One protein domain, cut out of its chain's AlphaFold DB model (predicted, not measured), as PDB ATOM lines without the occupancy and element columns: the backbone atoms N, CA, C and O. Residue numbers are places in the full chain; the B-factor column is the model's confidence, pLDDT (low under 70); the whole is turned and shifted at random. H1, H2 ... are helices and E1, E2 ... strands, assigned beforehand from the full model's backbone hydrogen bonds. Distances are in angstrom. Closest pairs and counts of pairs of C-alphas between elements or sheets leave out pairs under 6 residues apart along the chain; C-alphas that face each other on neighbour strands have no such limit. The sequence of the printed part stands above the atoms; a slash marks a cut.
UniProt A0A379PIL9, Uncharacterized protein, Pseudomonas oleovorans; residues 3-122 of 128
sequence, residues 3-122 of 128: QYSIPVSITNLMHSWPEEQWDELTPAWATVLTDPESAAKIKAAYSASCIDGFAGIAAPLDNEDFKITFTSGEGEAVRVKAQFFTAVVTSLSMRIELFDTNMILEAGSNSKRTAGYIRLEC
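What this domain is: This is residues 3 to 122 of the 128 residues of an uncharacterized protein of Pseudomonas oleovorans (UniProt A0A379PIL9). Six strands, E1, E2, E4, E5, E7 and E8, close into a small barrel; beyond one part of E7 the sheet runs on as a wing of E6 and E3, and H1 packs over this wing, outside the barrel. E1, E7 and E8 bend sharply. The printed part has 120 residues, with eight named strands and one named helix in the order E1 E2 H1 E3 E4 E5 E6 E7 E8; neighbour strands are antiparallel and the class is mixed. It is compact, with a radius of gyration of the C-alphas of 14.2 A, and spans 44 by 26 by 23 A.

How they stand to each other: Start at E7, residues 94 to 107, a hairpin with E8, residues 110 to 122: N 96 and O 120 are 2.8 A apart, within hydrogen-bond range, as are the N and O pairs below. Beside E8 find E1, residues 4 to 15, N 14 to O 119, 2.9 A. E2, residues 29 to 34, makes a hairpin with E1, N 6 to O 32, 2.8 A. E4, residues 67 to 71, follows round the ring, N 31 to O 69, 2.9 A. E5, residues 78 to 81, makes a hairpin with E4, N 70 to O 78, 2.9 A, and is the antiparallel neighbour of E7 on its other side, N 79 to O 106, 2.8 A. E6, residues 84 to 89, makes a hairpin with E7, N 88 to O 95, 2.7 A; E6, E7 and E8 are a meander, each strand the antiparallel neighbour of the one before. E3, residues 57 to 60, is beside E6, N 59 to O 87, 2.7 A. H1, residues 36 to 52, lies over E6 at a height over the sheet of 7.9 A, only just slantwise at 32 degrees on the local plane; their closest C-alphas, Tyr 46 and Val 89, are 5.7 A apart. In H1, 12 of 13 O i to N i+4 pairs are within range.

Where its parts are: Find C-alpha 4 at (74.816, 109.638, 85.448); E1 runs 24.0 A from there, bending at residue 11. H1 spans 24.5 A from C-alpha 36 at (80.926, 109.895, 85.870). E7, 24.7 A, bends at residue 101; E8, 26.2 A, bends at 114 and ends at (69.129, 105.669, 100.855).

The domain as a whole: The farthest C-alphas, Asp 52 and Ser 109, are 45.4 A apart. The printed part has no cut; the link E1 to E2 is long. Mean pLDDT of the printed part is 75.1; residues 18 to 25 and 62 to 76 are among those under 70.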
ATOM      1  N   GLN A   3      75.316 113.420  82.400       68.06
ATOM      2  CA  GLN A   3      75.064 113.116  83.817       68.06
ATOM      3  C   GLN A   3      74.673 111.636  83.979       68.06
ATOM      4  O   GLN A   3      73.918 111.099  83.167       68.06
ATOM      5  N   TYR A   4      75.181 110.985  85.022       70.38
ATOM      6  CA  TYR A   4      74.816 109.638  85.448       70.38
ATOM      7  C   TYR A   4      73.665 109.705  86.458       70.38
ATOM      8  O   TYR A   4      73.690 110.518  87.380       70.38
ATOM      9  N   SER A   5      72.654 108.859  86.266       74.50
ATOM     10  CA  SER A   5      71.415 108.847  87.046       74.50
ATOM     11  C   SER A   5      71.358 107.615  87.937       74.50
ATOM     12  O   SER A   5      71.309 106.498  87.431       74.50
ATOM     13  N   ILE A   6      71.332 107.823  89.252       76.06
ATOM     14  CA  ILE A   6      71.302 106.767  90.265       76.06
ATOM     15  C   ILE A   6      69.932 106.817  90.952       76.06
ATOM     16  O   ILE A   6      69.691 107.723  91.757       76.06
ATOM     17  N   PRO A   7      69.008 105.891  90.645       77.69
ATOM     18  CA  PRO A   7      67.770 105.777  91.399       77.69
ATOM     19  C   PRO A   7      68.072 105.229  92.797       77.69
ATOM     20  O   PRO A   7      68.781 104.234  92.952       77.69
ATOM     21  N   VAL A   8      67.530 105.868  93.827       77.75
ATOM     22  CA  VAL A   8      67.728 105.465  95.220       77.75
ATOM     23  C   VAL A   8      66.393 105.413  95.957       77.75
ATOM     24  O   VAL A   8      65.552 106.299  95.806       77.75
ATOM     25  N   SER A   9      66.193 104.371  96.766       81.88
ATOM     26  CA  SER A   9      65.073 104.317  97.714       81.88
ATOM     27  C   SER A   9      65.461 105.068  98.972       81.88
ATOM     28  O   SER A   9      66.526 104.804  99.528       81.88
ATOM     29  N   ILE A  10      64.619 106.000  99.398       80.62
ATOM     30  CA  ILE A  10      64.863 106.891 100.528       80.62
ATOM     31  C   ILE A  10      64.316 106.236 101.787       80.62
ATOM     32  O   ILE A  10      63.148 105.863 101.847       80.62
ATOM     33  N   THR A  11      65.161 106.103 102.800       82.69
ATOM     34  CA  THR A  11      64.760 105.589 104.115       82.69
ATOM     35  C   THR A  11      64.575 106.707 105.127       82.69
ATOM     36  O   THR A  11      63.814 106.552 106.076       82.69
ATOM     37  N   ASN A  12      65.284 107.823 104.943       82.19
ATOM     38  CA  ASN A  12      65.182 108.994 105.799       82.19
ATOM     39  C   ASN A  12      65.612 110.253 105.033       82.19
ATOM     40  O   ASN A  12      66.594 110.221 104.285       82.19
ATOM     41  N   LEU A  13      64.905 111.359 105.258       81.88
ATOM     42  CA  LEU A  13      65.236 112.683 104.747       81.88
ATOM     43  C   LEU A  13      65.178 113.673 105.912       81.88
ATOM     44  O   LEU A  13      64.162 113.785 106.586       81.88
ATOM     45  N   MET A  14      66.265 114.405 106.129       84.88
ATOM     46  CA  MET A  14      66.312 115.547 107.041       84.88
ATOM     47  C   MET A  14      66.713 116.783 106.248       84.88
ATOM     48  O   MET A  14      67.649 116.716 105.454       84.88
ATOM     49  N   HIS A  15      66.040 117.907 106.466       85.00
ATOM     50  CA  HIS A  15      66.322 119.157 105.769       85.00
ATOM     51  C   HIS A  15      66.153 120.366 106.691       85.00
ATOM     52  O   HIS A  15      65.538 120.268 107.749       85.00
ATOM     53  N   SER A  16      66.676 121.519 106.276       82.06
ATOM     54  CA  SER A  16      66.534 122.784 107.011       82.06
ATOM     55  C   SER A  16      65.793 123.880 106.236       82.06
ATOM     56  O   SER A  16      65.878 125.046 106.618       82.06
ATOM     57  N   TRP A  17      65.156 123.563 105.101       76.50
ATOM     58  CA  TRP A  17      64.452 124.582 104.318       76.50
ATOM     59  C   TRP A  17      63.201 125.104 105.049       76.50
ATOM     60  O   TRP A  17      62.614 124.362 105.834       76.50
ATOM     61  N   PRO A  18      62.783 126.364 104.797       64.12
ATOM     62  CA  PRO A  18      61.599 126.942 105.426       64.12
ATOM     63  C   PRO A  18      60.328 126.176 105.043       64.12
ATOM     64  O   PRO A  18      60.108 125.901 103.863       64.12
ATOM     65  N   GLU A  19      59.504 125.897 106.048       61.41
ATOM     66  CA  GLU A  19      58.322 125.017 106.046       61.41
ATOM     67  C   GLU A  19      57.256 125.380 104.981       61.41
ATOM     68  O   GLU A  19      56.581 124.519 104.427       61.41
ATOM     69  N   GLU A  20      57.196 126.648 104.563       60.50
ATOM     70  CA  GLU A  20      56.108 127.266 103.780       60.50
ATOM     71  C   GLU A  20      55.780 126.656 102.393       60.50
ATOM     72  O   GLU A  20      54.767 127.033 101.804       60.50
ATOM     73  N   GLN A  21      56.598 125.757 101.828       58.09
ATOM     74  CA  GLN A  21      56.333 125.125 100.514       58.09
ATOM     75  C   GLN A  21      56.660 123.626 100.431       58.09
ATOM     76  O   GLN A  21      56.279 122.976  99.458       58.09
ATOM     77  N   TRP A  22      57.372 123.072 101.414       66.75
ATOM     78  CA  TRP A  22      57.981 121.738 101.313       66.75
ATOM     79  C   TRP A  22      57.869 120.915 102.601       66.75
ATOM     80  O   TRP A  22      58.571 119.914 102.739       66.75
ATOM     81  N   ASP A  23      56.985 121.322 103.514       57.50
ATOM     82  CA  ASP A  23      56.725 120.667 104.805       57.50
ATOM     83  C   ASP A  23      56.282 119.201 104.689       57.50
ATOM     84  O   ASP A  23      56.487 118.399 105.595       57.50
ATOM     85  N   GLU A  24      55.706 118.826 103.547       58.38
ATOM     86  CA  GLU A  24      55.149 117.489 103.316       58.38
ATOM     87  C   GLU A  24      56.033 116.617 102.416       58.38
ATOM     88  O   GLU A  24      55.617 115.549 101.959       58.38
ATOM     89  N   LEU A  25      57.263 117.051 102.120       67.56
ATOM     90  CA  LEU A  25      58.135 116.296 101.231       67.56
ATOM     91  C   LEU A  25      58.711 115.068 101.952       67.56
ATOM     92  O   LEU A  25      59.823 115.086 102.473       67.56
ATOM     93  N   THR A  26      57.980 113.954 101.906       71.06
ATOM     94  CA  THR A  26      58.445 112.628 102.344       71.06
ATOM     95  C   THR A  26      58.637 111.702 101.138       71.06
ATOM     96  O   THR A  26      57.847 110.777 100.916       71.06
ATOM     97  N   PRO A  27      59.638 111.958 100.279       74.31
ATOM     98  CA  PRO A  27      59.839 111.164  99.082       74.31
ATOM     99  C   PRO A  27      60.284 109.749  99.466       74.31
ATOM    100  O   PRO A  27      61.187 109.577 100.277       74.31
ATOM    101  N   ALA A  28      59.662 108.736  98.862       75.00
ATOM    102  CA  ALA A  28      60.076 107.337  99.012       75.00
ATOM    103  C   ALA A  28      61.232 106.971  98.064       75.00
ATOM    104  O   ALA A  28      61.981 106.027  98.318       75.00
ATOM    105  N   TRP A  29      61.408 107.738  96.983       78.00
ATOM    106  CA  TRP A  29      62.469 107.558  95.996       78.00
ATOM    107  C   TRP A  29      63.040 108.906  95.548       78.00
ATOM    108  O   TRP A  29      62.332 109.915  95.485       78.00
ATOM    109  N   ALA A  30      64.323 108.909  95.198       77.62
ATOM    110  CA  ALA A  30      64.977 110.012  94.509       77.62
ATOM    111  C   ALA A  30      65.814 109.498  93.343       77.62
ATOM    112  O   ALA A  30      66.285 108.362  93.332       77.62
ATOM    113  N   THR A  31      66.045 110.383  92.384       77.88
ATOM    114  CA  THR A  31      67.106 110.221  91.400       77.88
ATOM    115  C   THR A  31      68.249 111.154  91.757       77.88
ATOM    116  O   THR A  31      68.074 112.374  91.807       77.88
ATOM    117  N   VAL A  32      69.420 110.576  91.991       76.94
ATOM    118  CA  VAL A  32      70.669 111.306  92.176       76.94
ATOM    119  C   VAL A  32      71.352 111.447  90.819       76.94
ATOM    120  O   VAL A  32      71.726 110.449  90.205       76.94
ATOM    121  N   LEU A  33      71.511 112.682  90.346       76.31
ATOM    122  CA  LEU A  33      72.275 112.989  89.141       76.31
ATOM    123  C   LEU A  33      73.665 113.488  89.532       76.31
ATOM    124  O   LEU A  33      73.789 114.450  90.290       76.31
ATOM    125  N   THR A  34      74.695 112.843  88.996       75.56
ATOM    126  CA  THR A  34      76.101 113.173  89.251       75.56
ATOM    127  C   THR A  34      76.941 112.914  87.999       75.56
ATOM    128  O   THR A  34      76.472 112.272  87.061       75.56
ATOM    129  N   ASP A  35      78.155 113.439  87.917       77.94
ATOM    130  CA  ASP A  35      79.059 113.161  86.802       77.94
ATOM    131  C   ASP A  35      79.707 111.755  86.926       77.94
ATOM    132  O   ASP A  35      79.659 111.119  87.987       77.94
ATOM    133  N   PRO A  36      80.309 111.221  85.846       78.88
ATOM    134  CA  PRO A  36      80.926 109.895  85.870       78.88
ATOM    135  C   PRO A  36      82.084 109.730  86.866       78.88
ATOM    136  O   PRO A  36      82.283 108.626  87.375       78.88
ATOM    137  N   GLU A  37      82.854 110.784  87.144       82.38
ATOM    138  CA  GLU A  37      83.988 110.731  88.071       82.38
ATOM    139  C   GLU A  37      83.490 110.611  89.512       82.38
ATOM    140  O   GLU A  37      83.935 109.746  90.271       82.38
ATOM    141  N   SER A  38      82.492 111.415  89.860       79.19
ATOM    142  CA  SER A  38      81.797 111.331  91.135       79.19
ATOM    143  C   SER A  38      81.131 109.969  91.344       79.19
ATOM    144  O   SER A  38      81.297 109.350  92.398       79.19
ATOM    145  N   ALA A  39      80.459 109.426  90.323       79.50
ATOM    146  CA  ALA A  39      79.907 108.072  90.386       79.50
ATOM    147  C   ALA A  39      80.997 107.011  90.634       79.50
ATOM    148  O   ALA A  39      80.788 106.079  91.416       79.50
ATOM    149  N   ALA A  40      82.173 107.151  90.011       83.44
ATOM    150  CA  ALA A  40      83.305 106.256  90.238       83.44
ATOM    151  C   ALA A  40      83.846 106.353  91.676       83.44
ATOM    152  O   ALA A  40      84.119 105.315  92.283       83.44
ATOM    153  N   LYS A  41      83.925 107.561  92.256       83.69
ATOM    154  CA  LYS A  41      84.316 107.779  93.664       83.69
ATOM    155  C   LYS A  41      83.366 107.065  94.632       83.69
ATOM    156  O   LYS A  41      83.832 106.349  95.518       83.69
ATOM    157  N   ILE A  42      82.049 107.172  94.424       80.56
ATOM    158  CA  ILE A  42      81.046 106.471  95.251       80.56
ATOM    159  C   ILE A  42      81.205 104.945  95.124       80.56
ATOM    160  O   ILE A  42      81.200 104.238  96.132       80.56
ATOM    161  N   LYS A  43      81.397 104.415  93.906       83.44
ATOM    162  CA  LYS A  43      81.593 102.967  93.677       83.44
ATOM    163  C   LYS A  43      82.880 102.434  94.313       83.44
ATOM    164  O   LYS A  43      82.886 101.325  94.855       83.44
ATOM    165  N   ALA A  44      83.959 103.213  94.268       84.56
ATOM    166  CA  ALA A  44      85.213 102.875  94.929       84.56
ATOM    167  C   ALA A  44      85.047 102.850  96.457       84.56
ATOM    168  O   ALA A  44      85.459 101.882  97.096       84.56
ATOM    169  N   ALA A  45      84.367 103.852  97.026       83.88
ATOM    170  CA  ALA A  45      84.047 103.902  98.453       83.88
ATOM    171  C   ALA A  45      83.172 102.716  98.890       83.88
ATOM    172  O   ALA A  45      83.463 102.081  99.900       83.88
ATOM    173  N   TYR A  46      82.158 102.344  98.102       82.50
ATOM    174  CA  TYR A  46      81.371 101.135  98.358       82.50
ATOM    175  C   TYR A  46      82.252  99.880  98.393       82.50
ATOM    176  O   TYR A  46      82.236  99.137  99.374       82.50
ATOM    177  N   SER A  47      83.064  99.679  97.352       82.69
ATOM    178  CA  SER A  47      83.928  98.500  97.226       82.69
ATOM    179  C   SER A  47      84.900  98.372  98.402       82.69
ATOM    180  O   SER A  47      85.067  97.280  98.937       82.69
ATOM    181  N   ALA A  48      85.489  99.486  98.847       82.19
ATOM    182  CA  ALA A  48      86.360  99.516 100.018       82.19
ATOM    183  C   ALA A  48      85.591  99.244 101.327       82.19
ATOM    184  O   ALA A  48      86.044  98.457 102.154       82.19
ATOM    185  N   SER A  49      84.378  99.791 101.487       80.56
ATOM    186  CA  SER A  49      83.555  99.568 102.688       80.56
ATOM    187  C   SER A  49      83.142  98.100 102.888       80.56
ATOM    188  O   SER A  49      82.976  97.644 104.020       80.56
ATOM    189  N   CYS A  50      83.013  97.339 101.795       75.25
ATOM    190  CA  CYS A  50      82.742  95.900 101.826       75.25
ATOM    191  C   CYS A  50      83.939  95.073 102.319       75.25
ATOM    192  O   CYS A  50      83.742  93.956 102.792       75.25
ATOM    193  N   ILE A  51      85.159  95.605 102.206       77.12
ATOM    194  CA  ILE A  51      86.399  94.938 102.618       77.12
ATOM    195  C   ILE A  51      86.700  95.238 104.093       77.12
ATOM    196  O   ILE A  51      87.041  94.324 104.840       77.12
ATOM    197  N   ASP A  52      86.519  96.492 104.518       63.22
ATOM    198  CA  ASP A  52      86.975  96.971 105.832       63.22
ATOM    199  C   ASP A  52      85.989  96.739 106.987       63.22
ATOM    200  O   ASP A  52      86.341  96.959 108.144       63.22
ATOM    201  N   GLY A  53      84.768  96.274 106.710       57.22
ATOM    202  CA  GLY A  53      83.796  95.933 107.750       57.22
ATOM    203  C   GLY A  53      83.339  97.146 108.573       57.22
ATOM    204  O   GLY A  53      83.889  97.467 109.620       57.22
ATOM    205  N   PHE A  54      82.234  97.759 108.140       56.31
ATOM    206  CA  PHE A  54      81.402  98.722 108.885       56.31
ATOM    207  C   PHE A  54      81.875 100.175 109.060       56.31
ATOM    208  O   PHE A  54      81.048 100.999 109.456       56.31
ATOM    209  N   ALA A  55      83.104 100.560 108.714       62.66
ATOM    210  CA  ALA A  55      83.439 101.985 108.676       62.66
ATOM    211  C   ALA A  55      82.854 102.622 107.403       62.66
ATOM    212  O   ALA A  55      83.297 102.337 106.293       62.66
ATOM    213  N   GLY A  56      81.826 103.461 107.548       71.88
ATOM    214  CA  GLY A  56      81.312 104.250 106.429       71.88
ATOM    215  C   GLY A  56      82.415 105.142 105.856       71.88
ATOM    216  O   GLY A  56      83.068 105.870 106.601       71.88
ATOM    217  N   ILE A  57      82.629 105.082 104.544       76.69
ATOM    218  CA  ILE A  57      83.680 105.839 103.860       76.69
ATOM    219  C   ILE A  57      83.082 107.137 103.332       76.69
ATOM    220  O   ILE A  57      82.137 107.112 102.543       76.69
ATOM    221  N   ALA A  58      83.637 108.268 103.767       79.00
ATOM    222  CA  ALA A  58      83.285 109.580 103.243       79.00
ATOM    223  C   ALA A  58      83.987 109.816 101.895       79.00
ATOM    224  O   ALA A  58      85.211 109.910 101.827       79.00
ATOM    225  N   ALA A  59      83.200 109.925 100.830       76.25
ATOM    226  CA  ALA A  59      83.619 110.337  99.503       76.25
ATOM    227  C   ALA A  59      83.207 111.805  99.288       76.25
ATOM    228  O   ALA A  59      82.019 112.077  99.064       76.25
ATOM    229  N   PRO A  60      84.147 112.766  99.376       71.75
ATOM    230  CA  PRO A  60      83.883 114.119  98.910       71.75
ATOM    231  C   PRO A  60      83.695 114.072  97.389       71.75
ATOM    232  O   PRO A  60      84.486 113.437  96.684       71.75
ATOM    233  N   LEU A  61      82.634 114.703  96.891       71.12
ATOM    234  CA  LEU A  61      82.418 114.838  95.451       71.12
ATOM    235  C   LEU A  61      82.798 116.240  95.017       71.12
ATOM    236  O   LEU A  61      82.596 117.203  95.761       71.12
ATOM    237  N   ASP A  62      83.367 116.326  93.820       65.06
ATOM    238  CA  ASP A  62      83.772 117.607  93.275       65.06
ATOM    239  C   ASP A  62      82.555 118.449  92.904       65.06
ATOM    240  O   ASP A  62      81.442 117.983  92.649       65.06
ATOM    241  N   ASN A  63      82.807 119.742  92.975       57.88
ATOM    242  CA  ASN A  63      81.824 120.792  93.039       57.88
ATOM    243  C   ASN A  63      81.359 121.137  91.627       57.88
ATOM    244  O   ASN A  63      81.862 122.103  91.081       57.88
ATOM    245  N   GLU A  64      80.471 120.344  91.018       53.50
ATOM    246  CA  GLU A  64      79.661 120.804  89.882       53.50
ATOM    247  C   GLU A  64      78.514 119.826  89.543       53.50
ATOM    248  O   GLU A  64      78.707 118.728  89.032       53.50
ATOM    249  N   ASP A  65      77.281 120.276  89.803       52.59
ATOM    250  CA  ASP A  65      76.009 119.701  89.334       52.59
ATOM    251  C   ASP A  65      75.451 118.443  90.020       52.59
ATOM    252  O   ASP A  65      74.753 117.640  89.382       52.59
ATOM    253  N   PHE A  66      75.611 118.314  91.337       56.25
ATOM    254  CA  PHE A  66      74.776 117.372  92.080       56.25
ATOM    255  C   PHE A  66      73.312 117.838  92.077       56.25
ATOM    256  O   PHE A  66      72.981 118.903  92.605       56.25
ATOM    257  N   LYS A  67      72.431 117.042  91.458       63.81
ATOM    258  CA  LYS A  67      70.984 117.299  91.430       63.81
ATOM    259  C   LYS A  67      70.252 116.124  92.059       63.81
ATOM    260  O   LYS A  67      70.218 115.042  91.476       63.81
ATOM    261  N   ILE A  68      69.630 116.344  93.217       65.88
ATOM    262  CA  ILE A  68      68.635 115.403  93.744       65.88
ATOM    263  C   ILE A  68      67.303 115.776  93.127       65.88
ATOM    264  O   ILE A  68      66.887 116.924  93.242       65.88
ATOM    265  N   THR A  69      66.657 114.817  92.476       63.88
ATOM    266  CA  THR A  69      65.266 114.945  92.048       63.88
ATOM    267  C   THR A  69      64.419 114.027  92.915       63.88
ATOM    268  O   THR A  69      64.552 112.806  92.829       63.88
ATOM    269  N   PHE A  70      63.581 114.608  93.767       66.75
ATOM    270  CA  PHE A  70      62.604 113.872  94.562       66.75
ATOM    271  C   PHE A  70      61.345 113.647  93.736       66.75
ATOM    272  O   PHE A  70      60.851 114.581  93.110       66.75
ATOM    273  N   THR A  71      60.803 112.435  93.762       55.72
ATOM    274  CA  THR A  71      59.471 112.149  93.217       55.72
ATOM    275  C   THR A  71      58.646 111.516  94.325       55.72
ATOM    276  O   THR A  71      58.861 110.352  94.667       55.72
ATOM    277  N   SER A  72      57.717 112.272  94.916       46.78
ATOM    278  CA  SER A  72      56.578 111.650  95.592       46.78
ATOM    279  C   SER A  72      55.651 111.127  94.495       46.78
ATOM    280  O   SER A  72      55.502 111.779  93.466       46.78
ATOM    281  N   GLY A  73      55.086 109.931  94.659       43.41
ATOM    282  CA  GLY A  73      54.421 109.169  93.588       43.41
ATOM    283  C   GLY A  73      53.291 109.867  92.813       43.41
ATOM    284  O   GLY A  73      52.838 109.298  91.827       43.41
ATOM    285  N   GLU A  74      52.865 111.073  93.204       45.12
ATOM    286  CA  GLU A  74      51.857 111.891  92.510       45.12
ATOM    287  C   GLU A  74      52.216 113.400  92.419       45.12
ATOM    288  O   GLU A  74      51.422 114.185  91.906       45.12
ATOM    289  N   GLY A  75      53.397 113.834  92.893       55.53
ATOM    290  CA  GLY A  75      53.777 115.253  93.023       55.53
ATOM    291  C   GLY A  75      54.806 115.763  92.004       55.53
ATOM    292  O   GLY A  75      55.532 114.989  91.376       55.53
ATOM    293  N   GLU A  76      54.888 117.091  91.848       63.00
ATOM    294  CA  GLU A  76      55.924 117.738  91.031       63.00
ATOM    295  C   GLU A  76      57.322 117.427  91.574       63.00
ATOM    296  O   GLU A  76      57.580 117.489  92.777       63.00
ATOM    297  N   ALA A  77      58.247 117.104  90.671       70.38
ATOM    298  CA  ALA A  77      59.592 116.743  91.066       70.38
ATOM    299  C   ALA A  77      60.335 117.942  91.674       70.38
ATOM    300  O   ALA A  77      60.475 118.982  91.026       70.38
ATOM    301  N   VAL A  78      60.858 117.776  92.892       75.88
ATOM    302  CA  VAL A  78      61.668 118.810  93.548       75.88
ATOM    303  C   VAL A  78      63.131 118.573  93.223       75.88
ATOM    304  O   VAL A  78      63.674 117.509  93.527       75.88
ATOM    305  N   ARG A  79      63.770 119.568  92.608       79.56
ATOM    306  CA  ARG A  79      65.196 119.554  92.309       79.56
ATOM    307  C   ARG A  79      65.970 120.391  93.314       79.56
ATOM    308  O   ARG A  79      65.671 121.562  93.520       79.56
ATOM    309  N   VAL A  80      67.026 119.802  93.859       79.31
ATOM    310  CA  VAL A  80      67.999 120.479  94.722       79.31
ATOM    311  C   VAL A  80      69.295 120.685  93.957       79.31
ATOM    312  O   VAL A  80      69.799 119.734  93.364       79.31
ATOM    313  N   LYS A  81      69.858 121.893  94.002       81.62
ATOM    314  CA  LYS A  81      71.228 122.192  93.565       81.62
ATOM    315  C   LYS A  81      72.014 122.772  94.738       81.62
ATOM    316  O   LYS A  81      71.535 123.705  95.383       81.62
ATOM    317  N   ALA A  82      73.201 122.231  94.989       78.50
ATOM    318  CA  ALA A  82      74.082 122.643  96.077       78.50
ATOM    319  C   ALA A  82      75.561 122.448  95.698       78.50
ATOM    320  O   ALA A  82      75.872 121.616  94.848       78.50
ATOM    321  N   GLN A  83      76.447 123.222  96.330       73.75
ATOM    322  CA  GLN A  83      77.889 123.254  96.059       73.75
ATOM    323  C   GLN A  83      78.701 122.242  96.876       73.75
ATOM    324  O   GLN A  83      79.623 121.621  96.355       73.75
ATOM    325  N   PHE A  84      78.392 122.059  98.162       66.62
ATOM    326  CA  PHE A  84      79.148 121.135  99.006       66.62
ATOM    327  C   PHE A  84      78.348 119.864  99.285       66.62
ATOM    328  O   PHE A  84      77.233 119.899  99.814       66.62
ATOM    329  N   PHE A  85      78.959 118.737  98.928       73.25
ATOM    330  CA  PHE A  85      78.389 117.406  99.043       73.25
ATOM    331  C   PHE A  85      79.397 116.445  99.675       73.25
ATOM    332  O   PHE A  85      80.582 116.439  99.338       73.25
ATOM    333  N   THR A  86      78.912 115.558 100.538       79.00
ATOM    334  CA  THR A  86      79.644 114.362 100.967       79.00
ATOM    335  C   THR A  86      78.735 113.138 100.879       79.00
ATOM    336  O   THR A  86      77.616 113.152 101.393       79.00
ATOM    337  N   ALA A  87      79.221 112.061 100.258       78.75
ATOM    338  CA  ALA A  87      78.587 110.749 100.330       78.75
ATOM    339  C   ALA A  87      79.308 109.929 101.390       78.75
ATOM    340  O   ALA A  87      80.497 109.669 101.260       78.75
ATOM    341  N   VAL A  88      78.599 109.473 102.411       83.56
ATOM    342  CA  VAL A  88      79.085 108.433 103.311       83.56
ATOM    343  C   VAL A  88      78.497 107.112 102.845       83.56
ATOM    344  O   VAL A  88      77.285 106.906 102.893       83.56
ATOM    345  N   VAL A  89      79.358 106.216 102.377       79.75
ATOM    346  CA  VAL A  89      78.950 104.928 101.818       79.75
ATOM    347  C   VAL A  89      79.326 103.808 102.777       79.75
ATOM    348  O   VAL A  89      80.453 103.745 103.261       79.75
ATOM    349  N   THR A  90      78.375 102.922 103.054       79.94
ATOM    350  CA  THR A  90      78.592 101.669 103.787       79.94
ATOM    351  C   THR A  90      78.317 100.485 102.864       79.94
ATOM    352  O   THR A  90      77.802 100.659 101.761       79.94
ATOM    353  N   SER A  91      78.573  99.264 103.331       73.38
ATOM    354  CA  SER A  91      78.222  98.047 102.591       73.38
ATOM    355  C   SER A  91      76.707  97.819 102.454       73.38
ATOM    356  O   SER A  91      76.289  96.972 101.670       73.38
ATOM    357  N   LEU A  92      75.874  98.555 103.202       76.06
ATOM    358  CA  LEU A  92      74.419  98.355 103.260       76.06
ATOM    359  C   LEU A  92      73.614  99.546 102.732       76.06
ATOM    360  O   LEU A  92      72.494  99.380 102.250       76.06
ATOM    361  N   SER A  93      74.151 100.756 102.844       81.75
ATOM    362  CA  SER A  93      73.433 101.989 102.535       81.75
ATOM    363  C   SER A  93      74.374 103.122 102.154       81.75
ATOM    364  O   SER A  93      75.581 103.084 102.409       81.75
ATOM    365  N   MET A  94      73.791 104.160 101.568       84.44
ATOM    366  CA  MET A  94      74.451 105.414 101.256       84.44
ATOM    367  C   MET A  94      73.746 106.548 101.991       84.44
ATOM    368  O   MET A  94      72.524 106.691 101.929       84.44
ATOM    369  N   ARG A  95      74.530 107.382 102.667       87.00
ATOM    370  CA  ARG A  95      74.091 108.662 103.205       87.00
ATOM    371  C   ARG A  95      74.690 109.773 102.362       87.00
ATOM    372  O   ARG A  95      75.889 109.809 102.136       87.00
ATOM    373  N   ILE A  96      73.846 110.684 101.927       82.62
ATOM    374  CA  ILE A  96      74.197 111.884 101.188       82.62
ATOM    375  C   ILE A  96      73.971 113.061 102.122       82.62
ATOM    376  O   ILE A  96      72.867 113.225 102.631       82.62
ATOM    377  N   GLU A  97      74.997 113.872 102.337       84.00
ATOM    378  CA  GLU A  97      74.888 115.125 103.073       84.00
ATOM    379  C   GLU A  97      75.242 116.288 102.151       84.00
ATOM    380  O   GLU A  97      76.294 116.312 101.513       84.00
ATOM    381  N   LEU A  98      74.326 117.244 102.078       80.94
ATOM    382  CA  LEU A  98      74.433 118.479 101.325       80.94
ATOM    383  C   LEU A  98      74.404 119.637 102.307       80.94
ATOM    384  O   LEU A  98      73.505 119.718 103.144       80.94
ATOM    385  N   PHE A  99      75.346 120.556 102.166       81.62
ATOM    386  CA  PHE A  99      75.338 121.814 102.896       81.62
ATOM    387  C   PHE A  99      75.661 122.938 101.923       81.62
ATOM    388  O   PHE A  99      76.694 122.910 101.267       81.62
ATOM    389  N   ASP A 100      74.788 123.928 101.802       83.50
ATOM    390  CA  ASP A 100      75.069 125.077 100.949       83.50
ATOM    391  C   ASP A 100      74.359 126.325 101.464       83.50
ATOM    392  O   ASP A 100      73.158 126.329 101.730       83.50
ATOM    393  N   THR A 101      75.116 127.412 101.582       84.12
ATOM    394  CA  THR A 101      74.592 128.748 101.899       84.12
ATOM    395  C   THR A 101      73.756 129.355 100.766       84.12
ATOM    396  O   THR A 101      72.953 130.250 101.014       84.12
ATOM    397  N   ASN A 102      73.923 128.862  99.537       85.06
ATOM    398  CA  ASN A 102      73.260 129.309  98.314       85.06
ATOM    399  C   ASN A 102      72.506 128.169  97.606       85.06
ATOM    400  O   ASN A 102      72.374 128.190  96.379       85.06
ATOM    401  N   MET A 103      71.982 127.203  98.367       85.44
ATOM    402  CA  MET A 103      71.194 126.091  97.838       85.44
ATOM    403  C   MET A 103      70.018 126.603  97.001       85.44
ATOM    404  O   MET A 103      69.316 127.536  97.402       85.44
ATOM    405  N   ILE A 104      69.784 125.984  95.844       86.06
ATOM    406  CA  ILE A 104      68.635 126.284  94.985       86.06
ATOM    407  C   ILE A 104      67.671 125.104  95.027       86.06
ATOM    408  O   ILE A 104      68.052 123.972  94.728       86.06
ATOM    409  N   LEU A 105      66.420 125.398  95.364       82.56
ATOM    410  CA  LEU A 105      65.301 124.464  95.335       82.56
ATOM    411  C   LEU A 105      64.385 124.853  94.171       82.56
ATOM    412  O   LEU A 105      64.018 126.022  94.045       82.56
ATOM    413  N   GLU A 106      64.053 123.898  93.306       83.06
ATOM    414  CA  GLU A 106      63.186 124.086  92.135       83.06
ATOM    415  C   GLU A 106      62.017 123.092  92.201       83.06
ATOM    416  O   GLU A 106      62.244 121.900  92.393       83.06
ATOM    417  N   ALA A 107      60.783 123.564  92.024       77.56
ATOM    418  CA  ALA A 107      59.574 122.740  91.945       77.56
ATOM    419  C   ALA A 107      58.624 123.361  90.909       77.56
ATOM    420  O   ALA A 107      58.168 124.493  91.089       77.56
ATOM    421  N   GLY A 108      58.399 122.676  89.786       76.31
ATOM    422  CA  GLY A 108      57.639 123.238  88.667       76.31
ATOM    423  C   GLY A 108      58.255 124.545  88.151       76.31
ATOM    424  O   GLY A 108      59.396 124.567  87.689       76.31
ATOM    425  N   SER A 109      57.499 125.645  88.232       78.50
ATOM    426  CA  SER A 109      57.968 127.000  87.880       78.50
ATOM    427  C   SER A 109      58.559 127.784  89.060       78.50
ATOM    428  O   SER A 109      59.130 128.859  88.861       78.50
ATOM    429  N   ASN A 110      58.461 127.250  90.280       78.88
ATOM    430  CA  ASN A 110      58.980 127.887  91.481       78.88
ATOM    431  C   ASN A 110      60.473 127.597  91.641       78.88
ATOM    432  O   ASN A 110      60.928 126.463  91.492       78.88
ATOM    433  N   SER A 111      61.235 128.631  91.995       84.56
ATOM    434  CA  SER A 111      62.641 128.516  92.368       84.56
ATOM    435  C   SER A 111      62.937 129.415  93.562       84.56
ATOM    436  O   SER A 111      62.541 130.582  93.580       84.56
ATOM    437  N   LYS A 112      63.643 128.882  94.562       85.19
ATOM    438  CA  LYS A 112      64.067 129.624  95.754       85.19
ATOM    439  C   LYS A 112      65.538 129.366  96.018       85.19
ATOM    440  O   LYS A 112      65.990 128.224  95.970       85.19
ATOM    441  N   ARG A 113      66.265 130.428  96.359       87.50
ATOM    442  CA  ARG A 113      67.612 130.328  96.922       87.50
ATOM    443  C   ARG A 113      67.529 130.445  98.438       87.50
ATOM    444  O   ARG A 113      66.891 131.365  98.943       87.50
ATOM    445  N   THR A 114      68.160 129.524  99.151       85.25
ATOM    446  CA  THR A 114      68.179 129.500 100.616       85.25
ATOM    447  C   THR A 114      69.478 128.886 101.119       85.25
ATOM    448  O   THR A 114      70.075 128.057 100.440       85.25
ATOM    449  N   ALA A 115      69.900 129.251 102.327       85.50
ATOM    450  CA  ALA A 115      70.843 128.412 103.051       85.50
ATOM    451  C   ALA A 115      70.130 127.115 103.451       85.50
ATOM    452  O   ALA A 115      68.961 127.152 103.853       85.50
ATOM    453  N   GLY A 116      70.804 125.978 103.308       83.88
ATOM    454  CA  GLY A 116      70.189 124.677 103.514       83.88
ATOM    455  C   GLY A 116      71.179 123.581 103.878       83.88
ATOM    456  O   GLY A 116      72.297 123.528 103.365       83.88
ATOM    457  N   TYR A 117      70.726 122.676 104.736       85.38
ATOM    458  CA  TYR A 117      71.283 121.345 104.917       85.38
ATOM    459  C   TYR A 117      70.259 120.319 104.445       85.38
ATOM    460  O   TYR A 117      69.068 120.477 104.715       85.38
ATOM    461  N   ILE A 118      70.724 119.272 103.766       83.31
ATOM    462  CA  ILE A 118      69.930 118.083 103.460       83.31
ATOM    463  C   ILE A 118      70.764 116.860 103.800       83.31
ATOM    464  O   ILE A 118      71.891 116.721 103.328       83.31
ATOM    465  N   ARG A 119      70.177 115.934 104.549       86.94
ATOM    466  CA  ARG A 119      70.687 114.578 104.697       86.94
ATOM    467  C   ARG A 119      69.681 113.581 104.181       86.94
ATOM    468  O   ARG A 119      68.558 113.502 104.667       86.94
ATOM    469  N   LEU A 120      70.137 112.799 103.221       84.81
ATOM    470  CA  LEU A 120      69.389 111.750 102.567       84.81
ATOM    471  C   LEU A 120      70.036 110.406 102.903       84.81
ATOM    472  O   LEU A 120      71.201 110.183 102.590       84.81
ATOM    473  N   GLU A 121      69.288 109.499 103.519       86.81
ATOM    474  CA  GLU A 121      69.700 108.104 103.688       86.81
ATOM    475  C   GLU A 121      68.951 107.234 102.693       86.81
ATOM    476  O   GLU A 121      67.734 107.358 102.537       86.81
ATOM    477  N   CYS A 122      69.689 106.389 101.979       83.56
ATOM    478  CA  CYS A 122      69.129 105.669 100.855       83.56
ATOM    479  C   CYS A 122      69.850 104.355 100.520       83.56
ATOM    480  O   CYS A 122      70.968 104.080 100.967       83.56
TER     481      CYS A 122